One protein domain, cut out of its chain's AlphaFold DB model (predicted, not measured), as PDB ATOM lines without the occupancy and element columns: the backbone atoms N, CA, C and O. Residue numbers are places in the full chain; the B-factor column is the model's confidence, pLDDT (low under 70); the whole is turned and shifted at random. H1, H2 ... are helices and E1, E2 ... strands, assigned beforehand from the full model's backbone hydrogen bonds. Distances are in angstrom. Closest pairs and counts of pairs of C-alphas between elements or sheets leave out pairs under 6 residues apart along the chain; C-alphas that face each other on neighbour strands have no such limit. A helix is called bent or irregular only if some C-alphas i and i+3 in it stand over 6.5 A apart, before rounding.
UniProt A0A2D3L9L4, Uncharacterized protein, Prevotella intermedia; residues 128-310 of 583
ATOM      1  N   THR A 128     153.311 186.617 197.473       86.88
ATOM      2  CA  THR A 128     154.521 185.800 197.623       86.88
ATOM      3  C   THR A 128     154.178 184.528 198.387       86.88
ATOM      4  O   THR A 128     153.889 184.559 199.583       86.88
ATOM      5  N   ILE A 129     154.210 183.389 197.696       88.06
ATOM      6  CA  ILE A 129     154.000 182.073 198.305       88.06
ATOM      7  C   ILE A 129     155.319 181.614 198.925       88.06
ATOM      8  O   ILE A 129     156.230 181.235 198.201       88.06
ATOM      9  N   ILE A 130     155.396 181.603 200.255       88.69
ATOM     10  CA  ILE A 130     156.555 181.067 200.974       88.69
ATOM     11  C   ILE A 130     156.440 179.547 201.059       88.69
ATOM     12  O   ILE A 130     157.373 178.862 200.684       88.69
ATOM     13  N   TYR A 131     155.310 178.985 201.505       86.81
ATOM     14  CA  TYR A 131     155.110 177.525 201.544       86.81
ATOM     15  C   TYR A 131     153.950 177.116 200.654       86.81
ATOM     16  O   TYR A 131     152.823 177.562 200.858       86.81
ATOM     17  N   LYS A 132     154.205 176.183 199.729       86.19
ATOM     18  CA  LYS A 132     153.156 175.553 198.906       86.19
ATOM     19  C   LYS A 132     152.273 174.584 199.689       86.19
ATOM     20  O   LYS A 132     151.164 174.295 199.253       86.19
ATOM     21  N   SER A 133     152.778 174.050 200.797       89.75
ATOM     22  CA  SER A 133     152.053 173.155 201.691       89.75
ATOM     23  C   SER A 133     152.564 173.362 203.113       89.75
ATOM     24  O   SER A 133     153.771 173.295 203.355       89.75
ATOM     25  N   ILE A 134     151.652 173.666 204.033       90.69
ATOM     26  CA  ILE A 134     151.956 173.819 205.455       90.69
ATOM     27  C   ILE A 134     152.120 172.423 206.078       90.69
ATOM     28  O   ILE A 134     151.235 171.578 205.908       90.69
ATOM     29  N   PRO A 135     153.214 172.161 206.820       90.06
ATOM     30  CA  PRO A 135     153.378 170.907 207.544       90.06
ATOM     31  C   PRO A 135     152.231 170.658 208.527       90.06
ATOM     32  O   PRO A 135     151.734 171.577 209.177       90.06
ATOM     33  N   GLN A 136     151.825 169.398 208.672       89.69
ATOM     34  CA  GLN A 136     150.741 169.036 209.579       89.69
ATOM     35  C   GLN A 136     151.089 169.403 211.029       89.69
ATOM     36  O   GLN A 136     152.141 169.021 211.544       89.69
ATOM     37  N   LYS A 137     150.165 170.089 211.711       91.38
ATOM     38  CA  LYS A 137     150.276 170.393 213.140       91.38
ATOM     39  C   LYS A 137     150.222 169.105 213.956       91.38
ATOM     40  O   LYS A 137     149.158 168.512 214.120       91.38
ATOM     41  N   ILE A 138     151.373 168.696 214.476       88.12
ATOM     42  CA  ILE A 138     151.542 167.505 215.313       88.12
ATOM     43  C   ILE A 138     152.291 167.921 216.577       88.12
ATOM     44  O   ILE A 138     153.178 168.773 216.530       88.12
ATOM     45  N   LYS A 139     151.913 167.339 217.715       86.25
ATOM     46  CA  LYS A 139     152.576 167.535 219.007       86.25
ATOM     47  C   LYS A 139     153.116 166.206 219.515       86.25
ATOM     48  O   LYS A 139     152.527 165.158 219.253       86.25
ATOM     49  N   ILE A 140     154.213 166.263 220.264       88.62
ATOM     50  CA  ILE A 140     154.704 165.113 221.021       88.62
ATOM     51  C   ILE A 140     153.720 164.848 222.163       88.62
ATOM     52  O   ILE A 140     153.346 165.766 222.890       88.62
ATOM     53  N   SER A 141     153.278 163.596 222.300       86.69
ATOM     54  CA  SER A 141     152.420 163.176 223.408       86.69
ATOM     55  C   SER A 141     153.269 163.019 224.670       86.69
ATOM     56  O   SER A 141     153.776 161.942 224.970       86.69
ATOM     57  N   TYR A 142     153.477 164.127 225.373       91.50
ATOM     58  CA  TYR A 142     154.137 164.166 226.672       91.50
ATOM     59  C   TYR A 142     153.095 164.451 227.762       91.50
ATOM     60  O   TYR A 142     152.192 165.263 227.576       91.50
ATOM     61  N   SER A 143     153.206 163.776 228.907       90.88
ATOM     62  CA  SER A 143     152.347 164.018 230.071       90.88
ATOM     63  C   SER A 143     153.160 163.895 231.350       90.88
ATOM     64  O   SER A 143     153.547 162.797 231.757       90.88
ATOM     65  N   PHE A 144     153.364 165.025 232.027       92.50
ATOM     66  CA  PHE A 144     154.091 165.065 233.296       92.50
ATOM     67  C   PHE A 144     153.442 164.176 234.369       92.50
ATOM     68  O   PHE A 144     154.124 163.481 235.124       92.50
ATOM     69  N   ARG A 145     152.102 164.124 234.400       90.00
ATOM     70  CA  ARG A 145     151.353 163.253 235.319       90.00
ATOM     71  C   ARG A 145     151.631 161.773 235.050       90.00
ATOM     72  O   ARG A 145     151.788 161.009 236.000       90.00
ATOM     73  N   ASN A 146     151.726 161.372 233.781       89.38
ATOM     74  CA  ASN A 146     152.043 159.991 233.421       89.38
ATOM     75  C   ASN A 146     153.466 159.633 233.853       89.38
ATOM     76  O   ASN A 146     153.653 158.592 234.472       89.38
ATOM     77  N   PHE A 147     154.445 160.514 233.630       89.62
ATOM     78  CA  PHE A 147     155.823 160.282 234.074       89.62
ATOM     79  C   PHE A 147     155.955 160.165 235.598       89.62
ATOM     80  O   PHE A 147     156.626 159.251 236.078       89.62
ATOM     81  N   LYS A 148     155.231 160.983 236.382       89.62
ATOM     82  CA  LYS A 148     155.151 160.803 237.847       89.62
ATOM     83  C   LYS A 148     154.624 159.419 238.239       89.62
ATOM     84  O   LYS A 148     155.148 158.798 239.164       89.62
ATOM     85  N   ASN A 149     153.623 158.922 237.514       87.38
ATOM     86  CA  ASN A 149     153.012 157.614 237.755       87.38
ATOM     87  C   ASN A 149     153.865 156.430 237.271       87.38
ATOM     88  O   ASN A 149     153.746 155.347 237.846       87.38
ATOM     89  N   ILE A 150     154.678 156.613 236.225       86.56
ATOM     90  CA  ILE A 150     155.582 155.594 235.666       86.56
ATOM     91  C   ILE A 150     156.798 155.412 236.573       86.56
ATOM     92  O   ILE A 150     157.145 154.288 236.931       86.56
ATOM     93  N   TYR A 151     157.439 156.511 236.973       86.31
ATOM     94  CA  TYR A 151     158.642 156.431 237.793       86.31
ATOM     95  C   TYR A 151     158.341 156.091 239.252       86.31
ATOM     96  O   TYR A 151     159.075 155.294 239.833       86.31
ATOM     97  N   ARG A 152     157.241 156.630 239.807       81.12
ATOM     98  CA  ARG A 152     156.807 156.466 241.210       81.12
ATOM     99  C   ARG A 152     157.918 156.786 242.228       81.12
ATOM    100  O   ARG A 152     159.037 157.161 241.885       81.12
ATOM    101  N   GLY A 153     157.587 156.686 243.516       84.25
ATOM    102  CA  GLY A 153     158.561 156.788 244.606       84.25
ATOM    103  C   GLY A 153     159.384 158.081 244.584       84.25
ATOM    104  O   GLY A 153     158.857 159.164 244.341       84.25
ATOM    105  N   VAL A 154     160.680 157.955 244.859       85.75
ATOM    106  CA  VAL A 154     161.638 159.072 244.924       85.75
ATOM    107  C   VAL A 154     161.821 159.732 243.563       85.75
ATOM    108  O   VAL A 154     161.753 160.954 243.468       85.75
ATOM    109  N   LEU A 155     161.971 158.935 242.501       84.31
ATOM    110  CA  LEU A 155     162.187 159.443 241.147       84.31
ATOM    111  C   LEU A 155     160.993 160.294 240.676       84.31
ATOM    112  O   LEU A 155     161.174 161.394 240.168       84.31
ATOM    113  N   GLY A 156     159.759 159.859 240.952       86.06
ATOM    114  CA  GLY A 156     158.551 160.645 240.668       86.06
ATOM    115  C   GLY A 156     158.421 161.946 241.483       86.06
ATOM    116  O   GLY A 156     157.694 162.849 241.064       86.06
ATOM    117  N   LYS A 157     159.108 162.062 242.631       88.06
ATOM    118  CA  LYS A 157     159.135 163.285 243.457       88.06
ATOM    119  C   LYS A 157     160.140 164.320 242.947       88.06
ATOM    120  O   LYS A 157     159.873 165.509 243.094       88.06
ATOM    121  N   ILE A 158     161.275 163.881 242.395       89.44
ATOM    122  CA  ILE A 158     162.378 164.770 241.989       89.44
ATOM    123  C   ILE A 158     162.263 165.278 240.545       89.44
ATOM    124  O   ILE A 158     162.829 166.324 240.246       89.44
ATOM    125  N   ILE A 159     161.529 164.585 239.664       90.94
ATOM    126  CA  ILE A 159     161.358 165.017 238.268       90.94
ATOM    127  C   ILE A 159     160.606 166.353 238.158       90.94
ATOM    128  O   ILE A 159     159.631 166.615 238.871       90.94
ATOM    129  N   THR A 160     161.019 167.168 237.192       90.06
ATOM    130  CA  THR A 160     160.393 168.445 236.828       90.06
ATOM    131  C   THR A 160     159.691 168.340 235.477       90.06
ATOM    132  O   THR A 160     159.935 167.410 234.706       90.06
ATOM    133  N   ASN A 161     158.770 169.264 235.200       91.88
ATOM    134  CA  ASN A 161     158.047 169.263 233.936       91.88
ATOM    135  C   ASN A 161     158.959 169.747 232.796       91.88
ATOM    136  O   ASN A 161     159.473 170.858 232.867       91.88
ATOM    137  N   VAL A 162     159.113 168.936 231.744       92.25
ATOM    138  CA  VAL A 162     159.927 169.252 230.557       92.25
ATOM    139  C   VAL A 162     159.098 169.457 229.281       92.25
ATOM    140  O   VAL A 162     159.632 169.372 228.179       92.25
ATOM    141  N   GLU A 163     157.792 169.717 229.392       91.50
ATOM    142  CA  GLU A 163     156.904 169.895 228.229       91.50
ATOM    143  C   GLU A 163     157.380 171.001 227.267       91.50
ATOM    144  O   GLU A 163     157.405 170.800 226.050       91.50
ATOM    145  N   ASP A 164     157.828 172.136 227.810       90.25
ATOM    146  CA  ASP A 164     158.244 173.312 227.032       90.25
ATOM    147  C   ASP A 164     159.434 173.023 226.109       90.25
ATOM    148  O   ASP A 164     159.502 173.538 224.989       90.25
ATOM    149  N   MET A 165     160.330 172.125 226.528       92.00
ATOM    150  CA  MET A 165     161.484 171.669 225.748       92.00
ATOM    151  C   MET A 165     161.058 171.113 224.380       92.00
ATOM    152  O   MET A 165     161.717 171.353 223.370       92.00
ATOM    153  N   PHE A 166     159.926 170.403 224.315       91.44
ATOM    154  CA  PHE A 166     159.429 169.804 223.073       91.44
ATOM    155  C   PHE A 166     158.843 170.824 222.091       91.44
ATOM    156  O   PHE A 166     158.534 170.458 220.958       91.44
ATOM    157  N   SER A 167     158.709 172.090 222.495       90.69
ATOM    158  CA  SER A 167     158.320 173.198 221.617       90.69
ATOM    159  C   SER A 167     159.522 174.028 221.134       90.69
ATOM    160  O   SER A 167     159.364 174.895 220.273       90.69
ATOM    161  N   GLN A 168     160.731 173.765 221.643       92.56
ATOM    162  CA  GLN A 168     161.944 174.529 221.332       92.56
ATOM    163  C   GLN A 168     162.724 173.909 220.162       92.56
ATOM    164  O   GLN A 168     163.595 173.061 220.346       92.56
ATOM    165  N   TYR A 169     162.450 174.370 218.936       93.19
ATOM    166  CA  TYR A 169     163.097 173.863 217.714       93.19
ATOM    167  C   TYR A 169     164.636 173.849 217.780       93.19
ATOM    168  O   TYR A 169     165.262 172.859 217.396       93.19
ATOM    169  N   ASP A 170     165.252 174.930 218.268       92.44
ATOM    170  CA  ASP A 170     166.713 175.065 218.290       92.44
ATOM    171  C   ASP A 170     167.380 174.084 219.248       92.44
ATOM    172  O   ASP A 170     168.398 173.485 218.896       92.44
ATOM    173  N   LEU A 171     166.783 173.872 220.423       94.00
ATOM    174  CA  LEU A 171     167.256 172.891 221.390       94.00
ATOM    175  C   LEU A 171     167.186 171.479 220.803       94.00
ATOM    176  O   LEU A 171     168.176 170.750 220.821       94.00
ATOM    177  N   LEU A 172     166.055 171.120 220.193       94.06
ATOM    178  CA  LEU A 172     165.884 169.810 219.563       94.06
ATOM    179  C   LEU A 172     166.890 169.586 218.420       94.06
ATOM    180  O   LEU A 172     167.504 168.524 218.349       94.06
ATOM    181  N   CYS A 173     167.149 170.601 217.589       91.94
ATOM    182  CA  CYS A 173     168.176 170.529 216.545       91.94
ATOM    183  C   CYS A 173     169.595 170.391 217.110       91.94
ATOM    184  O   CYS A 173     170.424 169.686 216.532       91.94
ATOM    185  N   LYS A 174     169.913 171.077 218.216       93.44
ATOM    186  CA  LYS A 174     171.210 170.935 218.894       93.44
ATOM    187  C   LYS A 174     171.389 169.518 219.438       93.44
ATOM    188  O   LYS A 174     172.473 168.960 219.272       93.44
ATOM    189  N   ILE A 175     170.339 168.942 220.028       94.56
ATOM    190  CA  ILE A 175     170.334 167.551 220.495       94.56
ATOM    191  C   ILE A 175     170.580 166.609 219.314       94.56
ATOM    192  O   ILE A 175     171.540 165.846 219.357       94.56
ATOM    193  N   ASP A 176     169.813 166.715 218.226       92.38
ATOM    194  CA  ASP A 176     169.966 165.848 217.045       92.38
ATOM    195  C   ASP A 176     171.362 165.919 216.404       92.38
ATOM    196  O   ASP A 176     171.854 164.926 215.873       92.38
ATOM    197  N   LYS A 177     172.029 167.080 216.461       91.69
ATOM    198  CA  LYS A 177     173.395 167.245 215.938       91.69
ATOM    199  C   LYS A 177     174.471 166.632 216.834       91.69
ATOM    200  O   LYS A 177     175.514 166.229 216.324       91.69
ATOM    201  N   LYS A 178     174.269 166.637 218.154       94.00
ATOM    202  CA  LYS A 178     175.300 166.265 219.140       94.00
ATOM    203  C   LYS A 178     175.116 164.864 219.720       94.00
ATOM    204  O   LYS A 178     176.085 164.318 220.241       94.00
ATOM    205  N   ILE A 179     173.907 164.309 219.650       95.62
ATOM    206  CA  ILE A 179     173.511 163.094 220.364       95.62
ATOM    207  C   ILE A 179     173.126 161.986 219.383       95.62
ATOM    208  O   ILE A 179     172.239 162.131 218.544       95.62
ATOM    209  N   GLN A 180     173.763 160.830 219.536       93.56
ATOM    210  CA  GLN A 180     173.483 159.625 218.762       93.56
ATOM    211  C   GLN A 180     172.313 158.847 219.372       93.56
ATOM    212  O   GLN A 180     172.508 157.896 220.129       93.56
ATOM    213  N   PHE A 181     171.085 159.242 219.021       93.25
ATOM    214  CA  PHE A 181     169.872 158.733 219.673       93.25
ATOM    215  C   PHE A 181     169.699 157.202 219.607       93.25
ATOM    216  O   PHE A 181     169.224 156.606 220.569       93.25
ATOM    217  N   HIS A 182     170.165 156.547 218.536       91.94
ATOM    218  CA  HIS A 182     170.091 155.085 218.380       91.94
ATOM    219  C   HIS A 182     170.751 154.305 219.534       91.94
ATOM    220  O   HIS A 182     170.390 153.163 219.797       91.94
ATOM    221  N   LYS A 183     171.706 154.908 220.261       93.31
ATOM    222  CA  LYS A 183     172.351 154.261 221.413       93.31
ATOM    223  C   LYS A 183     171.391 154.014 222.577       93.31
ATOM    224  O   LYS A 183     171.610 153.083 223.346       93.31
ATOM    225  N   PHE A 184     170.325 154.805 222.698       94.00
ATOM    226  CA  PHE A 184     169.328 154.640 223.758       94.00
ATOM    227  C   PHE A 184     168.352 153.485 223.492       94.00
ATOM    228  O   PHE A 184     167.664 153.043 224.406       94.00
ATOM    229  N   GLU A 185     168.323 152.948 222.270       90.88
ATOM    230  CA  GLU A 185     167.545 151.749 221.924       90.88
ATOM    231  C   GLU A 185     168.280 150.451 222.314       90.88
ATOM    232  O   GLU A 185     167.695 149.366 222.330       90.88
ATOM    233  N   LEU A 186     169.572 150.538 222.652       93.12
ATOM    234  CA  LEU A 186     170.411 149.386 222.969       93.12
ATOM    235  C   LEU A 186     170.201 148.898 224.409       93.12
ATOM    236  O   LEU A 186     170.034 149.678 225.349       93.12
ATOM    237  N   LYS A 187     170.358 147.581 224.617       92.00
ATOM    238  CA  LYS A 187     170.289 146.946 225.952       92.00
ATOM    239  C   LYS A 187     171.276 147.540 226.965       92.00
ATOM    240  O   LYS A 187     171.042 147.448 228.166       92.00
ATOM    241  N   GLN A 188     172.389 148.111 226.502       91.94
ATOM    242  CA  GLN A 188     173.384 148.745 227.370       91.94
ATOM    243  C   GLN A 188     172.796 149.948 228.117       91.94
ATOM    244  O   GLN A 188     172.990 150.054 229.327       91.94
ATOM    245  N   TYR A 189     172.040 150.807 227.426       93.88
ATOM    246  CA  TYR A 189     171.367 151.941 228.052       93.88
ATOM    247  C   TYR A 189     170.307 151.474 229.054       93.88
ATOM    248  O   TYR A 189     170.305 151.946 230.185       93.88
ATOM    249  N   GLN A 190     169.473 150.498 228.680       91.94
ATOM    250  CA  GLN A 190     168.436 149.953 229.570       91.94
ATOM    251  C   GLN A 190     169.032 149.432 230.886       91.94
ATOM    252  O   GLN A 190     168.577 149.811 231.960       91.94
ATOM    253  N   LYS A 191     170.128 148.661 230.815       93.38
ATOM    254  CA  LYS A 191     170.848 148.183 232.007       93.38
ATOM    255  C   LYS A 191     171.377 149.332 232.871       93.38
ATOM    256  O   LYS A 191     171.221 149.296 234.087       93.38
ATOM    257  N   ALA A 192     172.007 150.338 232.261       93.12
ATOM    258  CA  ALA A 192     172.536 151.492 232.989       93.12
ATOM    259  C   ALA A 192     171.414 152.301 233.665       93.12
ATOM    260  O   ALA A 192     171.546 152.706 234.821       93.12
ATOM    261  N   PHE A 193     170.291 152.479 232.965       93.44
ATOM    262  CA  PHE A 193     169.101 153.135 233.485       93.44
ATOM    263  C   PHE A 193     168.490 152.377 234.667       93.44
ATOM    264  O   PHE A 193     168.220 152.993 235.695       93.44
ATOM    265  N   ASP A 194     168.330 151.055 234.577       91.50
ATOM    266  CA  ASP A 194     167.768 150.241 235.662       91.50
ATOM    267  C   ASP A 194     168.646 150.263 236.922       91.50
ATOM    268  O   ASP A 194     168.129 150.363 238.041       91.50
ATOM    269  N   VAL A 195     169.975 150.237 236.756       93.12
ATOM    270  CA  VAL A 195     170.932 150.382 237.865       93.12
ATOM    271  C   VAL A 195     170.790 151.754 238.524       93.12
ATOM    272  O   VAL A 195     170.669 151.844 239.747       93.12
ATOM    273  N   TRP A 196     170.771 152.824 237.729       93.19
ATOM    274  CA  TRP A 196     170.612 154.190 238.230       93.19
ATOM    275  C   TRP A 196     169.261 154.397 238.926       93.19
ATOM    276  O   TRP A 196     169.204 154.909 240.044       93.19
ATOM    277  N   LYS A 197     168.172 153.920 238.319       90.75
ATOM    278  CA  LYS A 197     166.817 153.984 238.875       90.75
ATOM    279  C   LYS A 197     166.731 153.255 240.213       90.75
ATOM    280  O   LYS A 197     166.190 153.807 241.167       90.75
ATOM    281  N   THR A 198     167.289 152.048 240.301       89.94
ATOM    282  CA  THR A 198     167.325 151.271 241.549       89.94
ATOM    283  C   THR A 198     168.070 152.023 242.649       89.94
ATOM    284  O   THR A 198     167.553 152.118 243.759       89.94
ATOM    285  N   LYS A 199     169.224 152.634 242.340       90.19
ATOM    286  CA  LYS A 199     169.968 153.472 243.295       90.19
ATOM    287  C   LYS A 199     169.158 154.682 243.762       90.19
ATOM    288  O   LYS A 199     169.115 154.963 244.950       90.19
ATOM    289  N   ILE A 200     168.464 155.387 242.868       88.50
ATOM    290  CA  ILE A 200     167.642 156.544 243.268       88.50
ATOM    291  C   ILE A 200     166.501 156.137 244.205       88.50
ATOM    292  O   ILE A 200     166.148 156.880 245.122       88.50
ATOM    293  N   LEU A 201     165.919 154.958 244.000       88.19
ATOM    294  CA  LEU A 201     164.813 154.482 244.826       88.19
ATOM    295  C   LEU A 201     165.226 154.139 246.268       88.19
ATOM    296  O   LEU A 201     164.341 154.072 247.118       88.19
ATOM    297  N   THR A 202     166.520 153.973 246.578       88.69
ATOM    298  CA  THR A 202     166.980 153.698 247.954       88.69
ATOM    299  C   THR A 202     167.018 154.937 248.851       88.69
ATOM    300  O   THR A 202     167.116 154.802 250.069       88.69
ATOM    301  N   PHE A 203     166.955 156.148 248.290       87.69
ATOM    302  CA  PHE A 203     166.990 157.380 249.081       87.69
ATOM    303  C   PHE A 203     165.653 157.633 249.778       87.69
ATOM    304  O   PHE A 203     164.593 157.532 249.174       87.69
ATOM    305  N   ASN A 204     165.679 158.027 251.049       83.44
ATOM    306  CA  ASN A 204     164.462 158.335 251.793       83.44
ATOM    307  C   ASN A 204     164.666 159.592 252.641       83.44
ATOM    308  O   ASN A 204     165.081 159.512 253.791       83.44
ATOM    309  N   GLN A 205     164.412 160.758 252.045       85.62
ATOM    310  CA  GLN A 205     164.433 162.049 252.737       85.62
ATOM    311  C   GLN A 205     163.049 162.702 252.709       85.62
ATOM    312  O   GLN A 205     162.218 162.403 251.843       85.62
ATOM    313  N   LYS A 206     162.794 163.579 253.688       80.25
ATOM    314  CA  LYS A 206     161.474 164.186 253.916       80.25
ATOM    315  C   LYS A 206     161.138 165.246 252.870       80.25
ATOM    316  O   LYS A 206     159.992 165.308 252.428       80.25
ATOM    317  N   THR A 207     162.118 166.047 252.449       86.25
ATOM    318  CA  THR A 207     161.920 167.107 251.448       86.25
ATOM    319  C   THR A 207     162.598 166.788 250.112       86.25
ATOM    320  O   THR A 207     163.570 166.038 250.043       86.25
ATOM    321  N   VAL A 208     162.100 167.384 249.022       84.88
ATOM    322  CA  VAL A 208     162.693 167.236 247.676       84.88
ATOM    323  C   VAL A 208     164.115 167.803 247.625       84.88
ATOM    324  O   VAL A 208     164.980 167.222 246.978       84.88
ATOM    325  N   ILE A 209     164.373 168.901 248.339       86.06
ATOM    326  CA  ILE A 209     165.691 169.546 248.390       86.06
ATOM    327  C   ILE A 209     166.710 168.630 249.084       86.06
ATOM    328  O   ILE A 209     167.812 168.432 248.575       86.06
ATOM    329  N   GLU A 210     166.340 168.023 250.215       86.31
ATOM    330  CA  GLU A 210     167.193 167.056 250.918       86.31
ATOM    331  C   GLU A 210     167.412 165.782 250.097       86.31
ATOM    332  O   GLU A 210     168.524 165.260 250.079       86.31
ATOM    333  N   LEU A 211     166.383 165.302 249.382       86.81
ATOM    334  CA  LEU A 211     166.509 164.176 248.451       86.81
ATOM    335  C   LEU A 211     167.548 164.475 247.365       86.81
ATOM    336  O   LEU A 211     168.469 163.686 247.176       86.81
ATOM    337  N   LYS A 212     167.433 165.622 246.682       86.75
ATOM    338  CA  LYS A 212     168.376 166.030 245.630       86.75
ATOM    339  C   LYS A 212     169.802 166.158 246.164       86.75
ATOM    340  O   LYS A 212     170.712 165.585 245.572       86.75
ATOM    341  N   ARG A 213     169.995 166.812 247.319       86.50
ATOM    342  CA  ARG A 213     171.311 166.904 247.980       86.50
ATOM    343  C   ARG A 213     171.887 165.537 248.341       86.50
ATOM    344  O   ARG A 213     173.065 165.303 248.109       86.50
ATOM    345  N   ALA A 214     171.078 164.628 248.883       86.69
ATOM    346  CA  ALA A 214     171.536 163.285 249.230       86.69
ATOM    347  C   ALA A 214     171.973 162.486 247.989       86.69
ATOM    348  O   ALA A 214     172.997 161.805 248.030       86.69
ATOM    349  N   ILE A 215     171.237 162.614 246.879       86.81
ATOM    350  CA  ILE A 215     171.580 161.980 245.599       86.81
ATOM    351  C   ILE A 215     172.881 162.570 245.038       86.81
ATOM    352  O   ILE A 215     173.775 161.812 244.661       86.81
ATOM    353  N   LEU A 216     173.029 163.898 245.044       85.62
ATOM    354  CA  LEU A 216     174.250 164.580 244.601       85.62
ATOM    355  C   LEU A 216     175.471 164.162 245.432       85.62
ATOM    356  O   LEU A 216     176.480 163.764 244.864       85.62
ATOM    357  N   ASN A 217     175.355 164.144 246.765       86.62
ATOM    358  CA  ASN A 217     176.444 163.742 247.666       86.62
ATOM    359  C   ASN A 217     176.884 162.281 247.479       86.62
ATOM    360  O   ASN A 217     178.001 161.919 247.837       86.62
ATOM    361  N   SER A 218     176.007 161.433 246.939       84.69
ATOM    362  CA  SER A 218     176.309 160.029 246.648       84.69
ATOM    363  C   SER A 218     176.950 159.797 245.274       84.69
ATOM    364  O   SER A 218     177.232 158.646 244.935       84.69
ATOM    365  N   ASN A 219     177.145 160.854 244.469       80.81
ATOM    366  CA  ASN A 219     177.589 160.777 243.072       80.81
ATOM    367  C   ASN A 219     176.769 159.766 242.247       80.81
ATOM    368  O   ASN A 219     177.301 158.998 241.444       80.81
ATOM    369  N   CYS A 220     175.452 159.719 242.479       83.31
ATOM    370  CA  CYS A 220     174.563 158.776 241.808       83.31
ATOM    371  C   CYS A 220     174.256 159.234 240.376       83.31
ATOM    372  O   CYS A 220     173.210 159.819 240.096       83.31
ATOM    373  N   GLU A 221     175.167 158.924 239.459       87.00
ATOM    374  CA  GLU A 221     175.028 159.213 238.035       87.00
ATOM    375  C   GLU A 221     174.634 157.987 237.206       87.00
ATOM    376  O   GLU A 221     174.904 156.837 237.567       87.00
ATOM    377  N   LEU A 222     173.973 158.236 236.074       90.38
ATOM    378  CA  LEU A 222     173.688 157.200 235.088       90.38
ATOM    379  C   LEU A 222     174.923 157.003 234.200       90.38
ATOM    380  O   LEU A 222     175.299 157.870 233.408       90.38
ATOM    381  N   GLU A 223     175.543 155.835 234.335       90.88
ATOM    382  CA  GLU A 223     176.780 155.454 233.649       90.88
ATOM    383  C   GLU A 223     176.537 155.030 232.192       90.88
ATOM    384  O   GLU A 223     176.486 153.847 231.857       90.88
ATOM    385  N   HIS A 224     176.360 156.019 231.313       94.50
ATOM    386  CA  HIS A 224     176.299 155.831 229.863       94.50
ATOM    387  C   HIS A 224     176.801 157.089 229.135       94.50
ATOM    388  O   HIS A 224     176.228 158.168 229.291       94.50
ATOM    389  N   ASP A 225     177.838 156.963 228.303       92.94
ATOM    390  CA  ASP A 225     178.542 158.110 227.703       92.94
ATOM    391  C   ASP A 225     177.620 159.062 226.937       92.94
ATOM    392  O   ASP A 225     177.669 160.280 227.105       92.94
ATOM    393  N   GLU A 226     176.736 158.516 226.099       94.75
ATOM    394  CA  GLU A 226     175.816 159.332 225.299       94.75
ATOM    395  C   GLU A 226     174.742 160.003 226.168       94.75
ATOM    396  O   GLU A 226     174.267 161.091 225.845       94.75
ATOM    397  N   PHE A 227     174.394 159.384 227.300       96.38
ATOM    398  CA  PHE A 227     173.458 159.962 228.260       96.38
ATOM    399  C   PHE A 227     174.114 161.117 229.017       96.38
ATOM    400  O   PHE A 227     173.513 162.179 229.129       96.38
ATOM    401  N   LYS A 228     175.365 160.946 229.468       95.06
ATOM    402  CA  LYS A 228     176.146 162.008 230.119       95.06
ATOM    403  C   LYS A 228     176.258 163.238 229.217       95.06
ATOM    404  O   LYS A 228     175.999 164.349 229.668       95.06
ATOM    405  N   LYS A 229     176.526 163.040 227.919       95.62
ATOM    406  CA  LYS A 229     176.513 164.130 226.924       95.62
ATOM    407  C   LYS A 229     175.163 164.842 226.845       95.62
ATOM    408  O   LYS A 229     175.136 166.070 226.820       95.62
ATOM    409  N   LEU A 230     174.057 164.094 226.801       96.31
ATOM    410  CA  LEU A 230     172.711 164.675 226.760       96.31
ATOM    411  C   LEU A 230     172.390 165.444 228.048       96.31
ATOM    412  O   LEU A 230     171.885 166.557 227.968       96.31
ATOM    413  N   ALA A 231     172.699 164.881 229.216       95.19
ATOM    414  CA  ALA A 231     172.453 165.520 230.503       95.19
ATOM    415  C   ALA A 231     173.246 166.828 230.642       95.19
ATOM    416  O   ALA A 231     172.668 167.838 231.022       95.19
ATOM    417  N   VAL A 232     174.530 166.850 230.265       94.94
ATOM    418  CA  VAL A 232     175.335 168.086 230.253       94.94
ATOM    419  C   VAL A 232     174.737 169.120 229.297       94.94
ATOM    420  O   VAL A 232     174.537 170.266 229.682       94.94
ATOM    421  N   LEU A 233     174.356 168.706 228.084       94.69
ATOM    422  CA  LEU A 233     173.718 169.598 227.113       94.69
ATOM    423  C   LEU A 233     172.423 170.211 227.661       94.69
ATOM    424  O   LEU A 233     172.214 171.412 227.529       94.69
ATOM    425  N   LEU A 234     171.555 169.402 228.273       94.69
ATOM    426  CA  LEU A 234     170.306 169.889 228.859       94.69
ATOM    427  C   LEU A 234     170.551 170.764 230.087       94.69
ATOM    428  O   LEU A 234     169.813 171.724 230.280       94.69
ATOM    429  N   LYS A 235     171.579 170.468 230.892       94.06
ATOM    430  CA  LYS A 235     171.979 171.313 232.021       94.06
ATOM    431  C   LYS A 235     172.288 172.731 231.551       94.06
ATOM    432  O   LYS A 235     171.732 173.677 232.100       94.06
ATOM    433  N   ASP A 236     173.114 172.853 230.516       92.81
ATOM    434  CA  ASP A 236     173.552 174.143 229.988       92.81
ATOM    435  C   ASP A 236     172.403 174.901 229.303       92.81
ATOM    436  O   ASP A 236     172.198 176.088 229.547       92.81
ATOM    437  N   GLU A 237     171.623 174.223 228.454       91.81
ATOM    438  CA  GLU A 237     170.573 174.867 227.649       91.81
ATOM    439  C   GLU A 237     169.314 175.218 228.459       91.81
ATOM    440  O   GLU A 237     168.647 176.202 228.145       91.81
ATOM    441  N   LEU A 238     168.985 174.433 229.491       90.62
ATOM    442  CA  LEU A 238     167.836 174.676 230.375       90.62
ATOM    443  C   LEU A 238     168.232 175.350 231.697       90.62
ATOM    444  O   LEU A 238     167.363 175.581 232.534       90.62
ATOM    445  N   GLN A 239     169.517 175.684 231.870       91.75
ATOM    446  CA  GLN A 239     170.064 176.380 233.041       91.75
ATOM    447  C   GLN A 239     169.766 175.667 234.371       91.75
ATOM    448  O   GLN A 239     169.424 176.299 235.370       91.75
ATOM    449  N   TYR A 240     169.894 174.339 234.400       90.19
ATOM    450  CA  TYR A 240     169.740 173.589 235.647       90.19
ATOM    451  C   TYR A 240     170.942 173.817 236.574       90.19
ATOM    452  O   TYR A 240     172.090 173.606 236.178       90.19
ATOM    453  N   GLU A 241     170.677 174.185 237.830       86.06
ATOM    454  CA  GLU A 241     171.710 174.320 238.870       86.06
ATOM    455  C   GLU A 241     172.372 172.960 239.151       86.06
ATOM    456  O   GLU A 241     173.597 172.798 239.063       86.06
ATOM    457  N   ASP A 242     171.537 171.945 239.379       86.56
ATOM    458  CA  ASP A 242     171.961 170.609 239.768       86.56
ATOM    459  C   ASP A 242     172.000 169.632 238.587       86.56
ATOM    460  O   ASP A 242     171.097 169.572 237.747       86.56
ATOM    461  N   LEU A 243     173.021 168.765 238.561       88.31
ATOM    462  CA  LEU A 243     173.137 167.717 237.540       88.31
ATOM    463  C   LEU A 243     171.970 166.718 237.597       88.31
ATOM    464  O   LEU A 243     171.558 166.205 236.558       88.31
ATOM    465  N   ILE A 244     171.406 166.464 238.784       90.44
ATOM    466  CA  ILE A 244     170.299 165.512 238.943       90.44
ATOM    467  C   ILE A 244     169.036 165.960 238.197       90.44
ATOM    468  O   ILE A 244     168.362 165.127 237.597       90.44
ATOM    469  N   ASP A 245     168.747 167.264 238.155       91.62
ATOM    470  CA  ASP A 245     167.616 167.797 237.388       91.62
ATOM    471  C   ASP A 245     167.815 167.586 235.888       91.62
ATOM    472  O   ASP A 245     166.902 167.135 235.192       91.62
ATOM    473  N   ALA A 246     169.038 167.810 235.406       93.38
ATOM    474  CA  ALA A 246     169.391 167.563 234.017       93.38
ATOM    475  C   ALA A 246     169.331 166.068 233.653       93.38
ATOM    476  O   ALA A 246     168.855 165.715 232.573       93.38
ATOM    477  N   GLN A 247     169.744 165.173 234.558       93.50
ATOM    478  CA  GLN A 247     169.594 163.726 234.379       93.50
ATOM    479  C   GLN A 247     168.116 163.317 234.337       93.50
ATOM    480  O   GLN A 247     167.707 162.577 233.445       93.50
ATOM    481  N   CYS A 248     167.287 163.840 235.242       93.19
ATOM    482  CA  CYS A 248     165.844 163.607 235.230       93.19
ATOM    483  C   CYS A 248     165.180 164.120 233.942       93.19
ATOM    484  O   CYS A 248     164.310 163.444 233.386       93.19
ATOM    485  N   ALA A 249     165.587 165.288 233.438       94.56
ATOM    486  CA  ALA A 249     165.121 165.820 232.161       94.56
ATOM    487  C   ALA A 249     165.563 164.943 230.977       94.56
ATOM    488  O   ALA A 249     164.748 164.636 230.106       94.56
ATOM    489  N   ALA A 250     166.815 164.474 230.975       95.44
ATOM    490  CA  ALA A 250     167.360 163.597 229.940       95.44
ATOM    491  C   ALA A 250     166.604 162.266 229.848       95.44
ATOM    492  O   ALA A 250     166.249 161.844 228.749       95.44
ATOM    493  N   VAL A 251     166.292 161.629 230.984       94.44
ATOM    494  CA  VAL A 251     165.485 160.397 230.990       94.44
ATOM    495  C   VAL A 251     164.081 160.672 230.439       94.44
ATOM    496  O   VAL A 251     163.629 159.959 229.547       94.44
ATOM    497  N   GLN A 252     163.405 161.733 230.902       94.69
ATOM    498  CA  GLN A 252     162.081 162.106 230.383       94.69
ATOM    499  C   GLN A 252     162.104 162.367 228.869       94.69
ATOM    500  O   GLN A 252     161.189 161.942 228.162       94.69
ATOM    501  N   TYR A 253     163.148 163.022 228.358       94.81
ATOM    502  CA  TYR A 253     163.346 163.236 226.927       94.81
ATOM    503  C   TYR A 253     163.480 161.917 226.158       94.81
ATOM    504  O   TYR A 253     162.770 161.714 225.169       94.81
ATOM    505  N   ILE A 254     164.371 161.030 226.613       94.44
ATOM    506  CA  ILE A 254     164.648 159.746 225.963       94.44
ATOM    507  C   ILE A 254     163.381 158.897 225.909       94.44
ATOM    508  O   ILE A 254     162.977 158.494 224.819       94.44
ATOM    509  N   ASP A 255     162.709 158.702 227.043       93.38
ATOM    510  CA  ASP A 255     161.487 157.897 227.117       93.38
ATOM    511  C   ASP A 255     160.383 158.478 226.229       93.38
ATOM    512  O   ASP A 255     159.708 157.752 225.502       93.38
ATOM    513  N   THR A 256     160.217 159.803 226.224       93.50
ATOM    514  CA  THR A 256     159.225 160.457 225.361       93.50
ATOM    515  C   THR A 256     159.532 160.235 223.880       93.50
ATOM    516  O   THR A 256     158.621 159.970 223.093       93.50
ATOM    517  N   ARG A 257     160.805 160.338 223.481       91.88
ATOM    518  CA  ARG A 257     161.226 160.181 222.085       91.88
ATOM    519  C   ARG A 257     161.175 158.720 221.622       91.88
ATOM    520  O   ARG A 257     160.758 158.476 220.491       91.88
ATOM    521  N   LEU A 258     161.501 157.762 222.492       91.62
ATOM    522  CA  LEU A 258     161.314 156.330 222.228       91.62
ATOM    523  C   LEU A 258     159.827 155.985 222.060       91.62
ATOM    524  O   LEU A 258     159.459 155.314 221.100       91.62
ATOM    525  N   ASN A 259     158.961 156.505 222.937       90.94
ATOM    526  CA  ASN A 259     157.522 156.228 222.901       90.94
ATOM    527  C   ASN A 259     156.805 156.861 221.699       90.94
ATOM    528  O   ASN A 259     155.863 156.273 221.171       90.94
ATOM    529  N   CYS A 260     157.209 158.061 221.263       90.19
ATOM    530  CA  CYS A 260     156.586 158.706 220.101       90.19
ATOM    531  C   CYS A 260     157.093 158.146 218.761       90.19
ATOM    532  O   CYS A 260     156.372 158.183 217.763       90.19
ATOM    533  N   GLY A 261     158.314 157.609 218.737       89.56
ATOM    534  CA  GLY A 261     158.942 157.054 217.547       89.56
ATOM    535  C   GLY A 261     159.434 158.110 216.547       89.56
ATOM    536  O   GLY A 261     158.942 159.240 216.459       89.56
ATOM    537  N   GLN A 262     160.409 157.713 215.726       89.94
ATOM    538  CA  GLN A 262     161.114 158.613 214.805       89.94
ATOM    539  C   GLN A 262     160.193 159.278 213.765       89.94
ATOM    540  O   GLN A 262     160.405 160.435 213.398       89.94
ATOM    541  N   ALA A 263     159.150 158.580 213.304       90.81
ATOM    542  CA  ALA A 263     158.224 159.103 212.299       90.81
ATOM    543  C   ALA A 263     157.398 160.294 212.817       90.81
ATOM    544  O   ALA A 263     157.234 161.288 212.108       90.81
ATOM    545  N   ILE A 264     156.891 160.217 214.054       92.38
ATOM    546  CA  ILE A 264     156.144 161.319 214.677       92.38
ATOM    547  C   ILE A 264     157.108 162.444 215.040       92.38
ATOM    548  O   ILE A 264     156.833 163.601 214.722       92.38
ATOM    549  N   TYR A 265     158.258 162.107 215.631       92.56
ATOM    550  CA  TYR A 265     159.285 163.081 215.993       92.56
ATOM    551  C   TYR A 265     159.707 163.944 214.796       92.56
ATOM    552  O   TYR A 265     159.650 165.171 214.864       92.56
ATOM    553  N   SER A 266     160.027 163.324 213.655       91.88
ATOM    554  CA  SER A 266     160.417 164.040 212.431       91.88
ATOM    555  C   SER A 266     159.331 165.004 211.934       91.88
ATOM    556  O   SER A 266     159.626 166.146 211.561       91.88
ATOM    557  N   LYS A 267     158.055 164.598 211.988       93.38
ATOM    558  CA  LYS A 267     156.933 165.478 211.633       93.38
ATOM    559  C   LYS A 267     156.795 166.660 212.596       93.38
ATOM    560  O   LYS A 267     156.556 167.777 212.139       93.38
ATOM    561  N   VAL A 268     156.993 166.443 213.899       93.19
ATOM    562  CA  VAL A 268     156.981 167.520 214.905       93.19
ATOM    563  C   VAL A 268     158.105 168.516 214.640       93.19
ATOM    564  O   VAL A 268     157.837 169.711 214.557       93.19
ATOM    565  N   ILE A 269     159.338 168.045 214.429       92.75
ATOM    566  CA  ILE A 269     160.480 168.912 214.099       92.75
ATOM    567  C   ILE A 269     160.199 169.738 212.841       92.75
ATOM    568  O   ILE A 269     160.468 170.937 212.820       92.75
ATOM    569  N   THR A 270     159.594 169.128 211.820       92.31
ATOM    570  CA  THR A 270     159.232 169.812 210.570       92.31
ATOM    571  C   THR A 270     158.202 170.923 210.809       92.31
ATOM    572  O   THR A 270     158.337 172.025 210.277       92.31
ATOM    573  N   TYR A 271     157.192 170.669 211.644       93.94
ATOM    574  CA  TYR A 271     156.186 171.666 212.011       93.94
ATOM    575  C   TYR A 271     156.755 172.791 212.896       93.94
ATOM    576  O   TYR A 271     156.448 173.963 212.680       93.94
ATOM    577  N   LEU A 272     157.635 172.473 213.850       93.50
ATOM    578  CA  LEU A 272     158.322 173.475 214.674       93.50
ATOM    579  C   LEU A 272     159.264 174.354 213.845       93.50
ATOM    580  O   LEU A 272     159.304 175.568 214.051       93.50
ATOM    581  N   LYS A 273     159.967 173.765 212.869       92.62
ATOM    582  CA  LYS A 273     160.775 174.502 211.891       92.62
ATOM    583  C   LYS A 273     159.919 175.537 211.159       92.62
ATOM    584  O   LYS A 273     160.288 176.706 211.107       92.62
ATOM    585  N   TYR A 274     158.750 175.118 210.670       93.31
ATOM    586  CA  TYR A 274     157.780 175.999 210.020       93.31
ATOM    587  C   TYR A 274     157.327 177.150 210.932       93.31
ATOM    588  O   TYR A 274     157.345 178.299 210.497       93.31
ATOM    589  N   ILE A 275     156.981 176.880 212.199       93.25
ATOM    590  CA  ILE A 275     156.589 177.934 213.154       93.25
ATOM    591  C   ILE A 275     157.713 178.958 213.329       93.25
ATOM    592  O   ILE A 275     157.463 180.163 213.261       93.25
ATOM    593  N   LYS A 276     158.949 178.489 213.537       92.50
ATOM    594  CA  LYS A 276     160.110 179.367 213.698       92.50
ATOM    595  C   LYS A 276     160.334 180.230 212.454       92.50
ATOM    596  O   LYS A 276     160.513 181.437 212.577       92.50
ATOM    597  N   GLN A 277     160.292 179.623 211.270       92.56
ATOM    598  CA  GLN A 277     160.491 180.312 209.994       92.56
ATOM    599  C   GLN A 277     159.382 181.334 209.710       92.56
ATOM    600  O   GLN A 277     159.669 182.443 209.271       92.56
ATOM    601  N   ARG A 278     158.122 181.010 210.029       93.38
ATOM    602  CA  ARG A 278     157.003 181.959 209.946       93.38
ATOM    603  C   ARG A 278     157.219 183.166 210.856       93.38
ATOM    604  O   ARG A 278     157.062 184.291 210.398       93.38
ATOM    605  N   LYS A 279     157.616 182.938 212.113       93.44
ATOM    606  CA  LYS A 279     157.936 184.027 213.043       93.44
ATOM    607  C   LYS A 279     159.079 184.895 212.506       93.44
ATOM    608  O   LYS A 279     158.950 186.108 212.495       93.44
ATOM    609  N   GLN A 280     160.143 184.280 211.985       92.00
ATOM    610  CA  GLN A 280     161.256 185.009 211.374       92.00
ATOM    611  C   GLN A 280     160.793 185.899 210.208       92.00
ATOM    612  O   GLN A 280     161.269 187.023 210.098       92.00
ATOM    613  N   ILE A 281     159.871 185.428 209.354       92.00
ATOM    614  CA  ILE A 281     159.277 186.247 208.279       92.00
ATOM    615  C   ILE A 281     158.542 187.444 208.862       92.00
ATOM    616  O   ILE A 281     158.804 188.569 208.450       92.00
ATOM    617  N   ASP A 282     157.633 187.203 209.803       92.00
ATOM    618  CA  ASP A 282     156.800 188.258 210.376       92.00
ATOM    619  C   ASP A 282     157.657 189.318 211.093       92.00
ATOM    620  O   ASP A 282     157.455 190.513 210.875       92.00
ATOM    621  N   ASP A 283     158.659 188.888 211.865       91.88
ATOM    622  CA  ASP A 283     159.604 189.771 212.555       91.88
ATOM    623  C   ASP A 283     160.432 190.587 211.541       91.88
ATOM    624  O   ASP A 283     160.475 191.816 211.626       91.88
ATOM    625  N   THR A 284     161.008 189.923 210.526       90.06
ATOM    626  CA  THR A 284     161.833 190.579 209.493       90.06
ATOM    627  C   THR A 284     161.020 191.607 208.715       90.06
ATOM    628  O   THR A 284     161.444 192.750 208.600       90.06
ATOM    629  N   LEU A 285     159.841 191.227 208.202       88.62
ATOM    630  CA  LEU A 285     158.977 192.115 207.416       88.62
ATOM    631  C   LEU A 285     158.476 193.305 208.237       88.62
ATOM    632  O   LEU A 285     158.318 194.393 207.690       88.62
ATOM    633  N   SER A 286     158.229 193.116 209.534       87.81
ATOM    634  CA  SER A 286     157.827 194.195 210.439       87.81
ATOM    635  C   SER A 286     158.949 195.217 210.657       87.81
ATOM    636  O   SER A 286     158.682 196.419 210.676       87.81
ATOM    637  N   GLU A 287     160.196 194.756 210.787       86.38
ATOM    638  CA  GLU A 287     161.374 195.608 210.990       86.38
ATOM    639  C   GLU A 287     161.680 196.475 209.764       86.38
ATOM    640  O   GLU A 287     161.886 197.681 209.888       86.38
ATOM    641  N   ILE A 288     161.649 195.875 208.572       82.69
ATOM    642  CA  ILE A 288     161.998 196.562 207.322       82.69
ATOM    643  C   ILE A 288     160.852 197.390 206.735       82.69
ATOM    644  O   ILE A 288     161.088 198.140 205.792       82.69
ATOM    645  N   ASN A 289     159.612 197.233 207.214       82.94
ATOM    646  CA  ASN A 289     158.454 197.935 206.664       82.94
ATOM    647  C   ASN A 289     158.467 199.417 207.087       82.94
ATOM    648  O   ASN A 289     158.105 199.741 208.225       82.94
ATOM    649  N   PRO A 290     158.781 200.345 206.166       71.75
ATOM    650  CA  PRO A 290     158.933 201.762 206.495       71.75
ATOM    651  C   PRO A 290     157.590 202.455 206.756       71.75
ATOM    652  O   PRO A 290     157.553 203.578 207.247       71.75
ATOM    653  N   VAL A 291     156.472 201.798 206.434       74.31
ATOM    654  CA  VAL A 291     155.107 202.324 206.567       74.31
ATOM    655  C   VAL A 291     154.242 201.413 207.439       74.31
ATOM    656  O   VAL A 291     153.030 201.299 207.240       74.31
ATOM    657  N   LYS A 292     154.862 200.792 208.452       78.81
ATOM    658  CA  LYS A 292     154.216 199.918 209.451       78.81
ATOM    659  C   LYS A 292     152.978 200.522 210.123       78.81
ATOM    660  O   LYS A 292     152.080 199.786 210.516       78.81
ATOM    661  N   GLU A 293     152.902 201.850 210.200       76.31
ATOM    662  CA  GLU A 293     151.751 202.585 210.739       76.31
ATOM    663  C   GLU A 293     150.521 202.554 209.815       76.31
ATOM    664  O   GLU A 293     149.393 202.666 210.285       76.31
ATOM    665  N   ARG A 294     150.715 202.387 208.499       77.62
ATOM    666  CA  ARG A 294     149.631 202.377 207.501       77.62
ATOM    667  C   ARG A 294     149.125 200.973 207.203       77.62
ATOM    668  O   ARG A 294     147.930 200.784 206.984       77.62
ATOM    669  N   PHE A 295     150.021 199.991 207.149       77.94
ATOM    670  CA  PHE A 295     149.656 198.594 206.933       77.94
ATOM    671  C   PHE A 295     150.693 197.639 207.527       77.94
ATOM    672  O   PHE A 295     151.899 197.870 207.469       77.94
ATOM    673  N   SER A 296     150.199 196.518 208.052       80.69
ATOM    674  CA  SER A 296     151.017 195.405 208.537       80.69
ATOM    675  C   SER A 296     151.176 194.367 207.426       80.69
ATOM    676  O   SER A 296     150.195 193.751 207.002       80.69
ATOM    677  N   VAL A 297     152.412 194.176 206.960       84.25
ATOM    678  CA  VAL A 297     152.781 193.072 206.065       84.25
ATOM    679  C   VAL A 297     153.178 191.882 206.930       84.25
ATOM    680  O   VAL A 297     154.116 191.975 207.715       84.25
ATOM    681  N   ARG A 298     152.444 190.777 206.806       87.62
ATOM    682  CA  ARG A 298     152.679 189.544 207.568       87.62
ATOM    683  C   ARG A 298     152.261 188.321 206.771       87.62
ATOM    684  O   ARG A 298     151.373 188.406 205.916       87.62
ATOM    685  N   ALA A 299     152.853 187.182 207.088       90.31
ATOM    686  CA  ALA A 299     152.505 185.913 206.488       90.31
ATOM    687  C   ALA A 299     151.134 185.418 206.989       90.31
ATOM    688  O   ALA A 299     150.796 185.485 208.177       90.31
ATOM    689  N   LYS A 300     150.320 184.897 206.069       91.25
ATOM    690  CA  LYS A 300     148.982 184.358 206.331       91.25
ATOM    691  C   LYS A 300     148.865 182.937 205.800       91.25
ATOM    692  O   LYS A 300     149.396 182.603 204.745       91.25
ATOM    693  N   GLU A 301     148.119 182.109 206.523       91.94
ATOM    694  CA  GLU A 301     147.765 180.770 206.063       91.94
ATOM    695  C   GLU A 301     146.497 180.846 205.209       91.94
ATOM    696  O   GLU A 301     145.449 181.296 205.673       91.94
ATOM    697  N   LYS A 302     146.583 180.423 203.948       90.00
ATOM    698  CA  LYS A 302     145.471 180.475 202.994       90.00
ATOM    699  C   LYS A 302     145.485 179.219 202.140       90.00
ATOM    700  O   LYS A 302     146.481 178.921 201.495       90.00
ATOM    701  N   LYS A 303     144.380 178.467 202.142       86.62
ATOM    702  CA  LYS A 303     144.235 177.219 201.363       86.62
ATOM    703  C   LYS A 303     145.392 176.219 201.582       86.62
ATOM    704  O   LYS A 303     145.854 175.590 200.637       86.62
ATOM    705  N   GLY A 304     145.885 176.098 202.818       88.00
ATOM    706  CA  GLY A 304     147.001 175.202 203.158       88.00
ATOM    707  C   GLY A 304     148.390 175.696 202.732       88.00
ATOM    708  O   GLY A 304     149.346 174.925 202.799       88.00
ATOM    709  N   GLN A 305     148.512 176.958 202.311       92.06
ATOM    710  CA  GLN A 305     149.761 177.620 201.921       92.06
ATOM    711  C   GLN A 305     150.111 178.739 202.900       92.06
ATOM    712  O   GLN A 305     149.206 179.365 203.453       92.06
ATOM    713  N   LEU A 306     151.403 179.031 203.067       92.69
ATOM    714  CA  LEU A 306     151.856 180.252 203.740       92.69
ATOM    715  C   LEU A 306     152.156 181.311 202.682       92.69
ATOM    716  O   LEU A 306     153.051 181.124 201.854       92.69
ATOM    717  N   VAL A 307     151.405 182.406 202.719       92.00
ATOM    718  CA  VAL A 307     151.395 183.443 201.687       92.00
ATOM    719  C   VAL A 307     151.562 184.817 202.326       92.00
ATOM    720  O   VAL A 307     150.953 185.103 203.356       92.00
ATOM    721  N   ILE A 308     152.362 185.678 201.708       90.19
ATOM    722  CA  ILE A 308     152.431 187.103 202.032       90.19
ATOM    723  C   ILE A 308     151.561 187.837 201.017       90.19
ATOM    724  O   ILE A 308     151.846 187.828 199.817       90.19
ATOM    725  N   GLU A 309     150.480 188.434 201.512       87.69
ATOM    726  CA  GLU A 309     149.605 189.292 200.717       87.69
ATOM    727  C   GLU A 309     150.162 190.715 200.748       87.69
ATOM    728  O   GLU A 309     150.354 191.299 201.820       87.69
ATOM    729  N   TRP A 310     150.413 191.271 199.569       85.81
ATOM    730  CA  TRP A 310     150.970 192.609 199.426       85.81
ATOM    731  C   TRP A 310     149.861 193.670 199.354       85.81
ATOM    732  O   TRP A 310     148.762 193.387 198.864       85.81
TER     733      TRP A 310
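AT A GLANCE: This is residues 128 to 310 of the 583 residues of an uncharacterized protein of Prevotella intermedia (UniProt A0A2D3L9L4). What would one see first? A small antiparallel sheet of three strands, in the order E1, E3, E2, packs on the far part of a long helical arm, H9b, which leads to a head of shorter, mostly crossed helices. In the head the other arm of the same bent helix, H9a, is crossed by H8 and has H1, H2, H5 and H7 round it, while residues 132 to 143, with no named element, run from the sheet back to the head. What are its make-up and size? The printed part has 183 residues with nine named helices and three named strands, along the chain E1, H1 to H9, E2, E3; the class is mostly helix. The whole is loose, with a radius of gyration of the C-alphas of 20.8 A, and elongated, spanning 64 by 33 by 28 A.

HOW THE PARTS SIT: How is the sheet built? E3, residues 305 to 308, is the inner strand, antiparallel to E1, residues 128 to 131, where N 308 and O 128 are within hydrogen-bond range at 2.8 A. E3 also forms a hairpin with E2, residues 299 to 302, where N 307 and O 300 are within range at 2.9 A. How does the longest helix stand? H9, residues 243 to 288, was assigned as one helix by its hydrogen bonds but is bent, C-alphas 259 and 262 being 9.2 A apart; its arms H9a, residues 243 to 259, and H9b, residues 262 to 288, stand at a steep tilt of 68 degrees, only just short of perpendicular. H9b is on one face of the sheet, two layers in all, one of helix and one of strands, and runs along E3 at 5 degrees on the local plane; the closest C-alphas of H9b and E2, those of Asp 282 and Ala 299, are 6.3 A apart. What touches the arms? H9b touches H4, residues 169 to 178, with its residues 269 to 276 alone, the closest C-alphas being those of Tyr 169 and Leu 272, 5.7 A apart. H9a touches H8, residues 225 to 238, with residues 243 to 250 alone, only just about perpendicular at 71 degrees, the closest C-alphas being those of Lys 235 and Ala 246, 5.0 A apart. H9a touches H7, residues 208 to 217, with residues 243 to 244 alone, the closest C-alphas being those of Leu 216 and Ile 244, 7.0 A apart. Where are the other helices? H2, residues 153 to 158, touches H6, residues 187 to 201, closest at the C-alphas of Val 154 and Leu 201, 5.6 A, and touches H1, residues 144 to 151, only at the corner, closest at those of Lys 148 and Gly 156, 4.4 A. H3, residues 163 to 167, only just touches H4, with 3 pairs of C-alphas within 8 A and only at the corner, closest at Met 165 and Leu 171, 7.3 A; H5, residues 181 to 185, is close to but not clearly touching H9a, closest at the C-alphas of Phe 184 and Ile 254, 7.3 A. Every O i to N i+4 pair is within range in H1, H2, H4, H6, H7, H8, H9a and H9b, but 0 of 1 in H3 and in H5, each with 2 of 2 O i to N i+3 pairs within range.

IN THESE COORDINATES: Where do the first and last elements lie? E1 begins at C-alpha 128, (154.521, 185.800, 197.623), and E3 ends at C-alpha 308, (152.431, 187.103, 202.032). How long are the longer helices? From first to last C-alpha H9b measures 38.7 A, ending at C-alpha 288, (161.998, 196.562, 207.322), H9a 24.3 A, H6 21.0 A and H8 19.9 A.

THE WHOLE: How far does it reach? The two C-alphas farthest apart, those of Thr 202 and Arg 294, are 65.6 A apart. Is it unbroken and confident? The printed part has no cut, and the link from E1 to H1, 12 residues, is long. The mean pLDDT of the printed part of this predicted model is 89.9, and no printed residue is under 70.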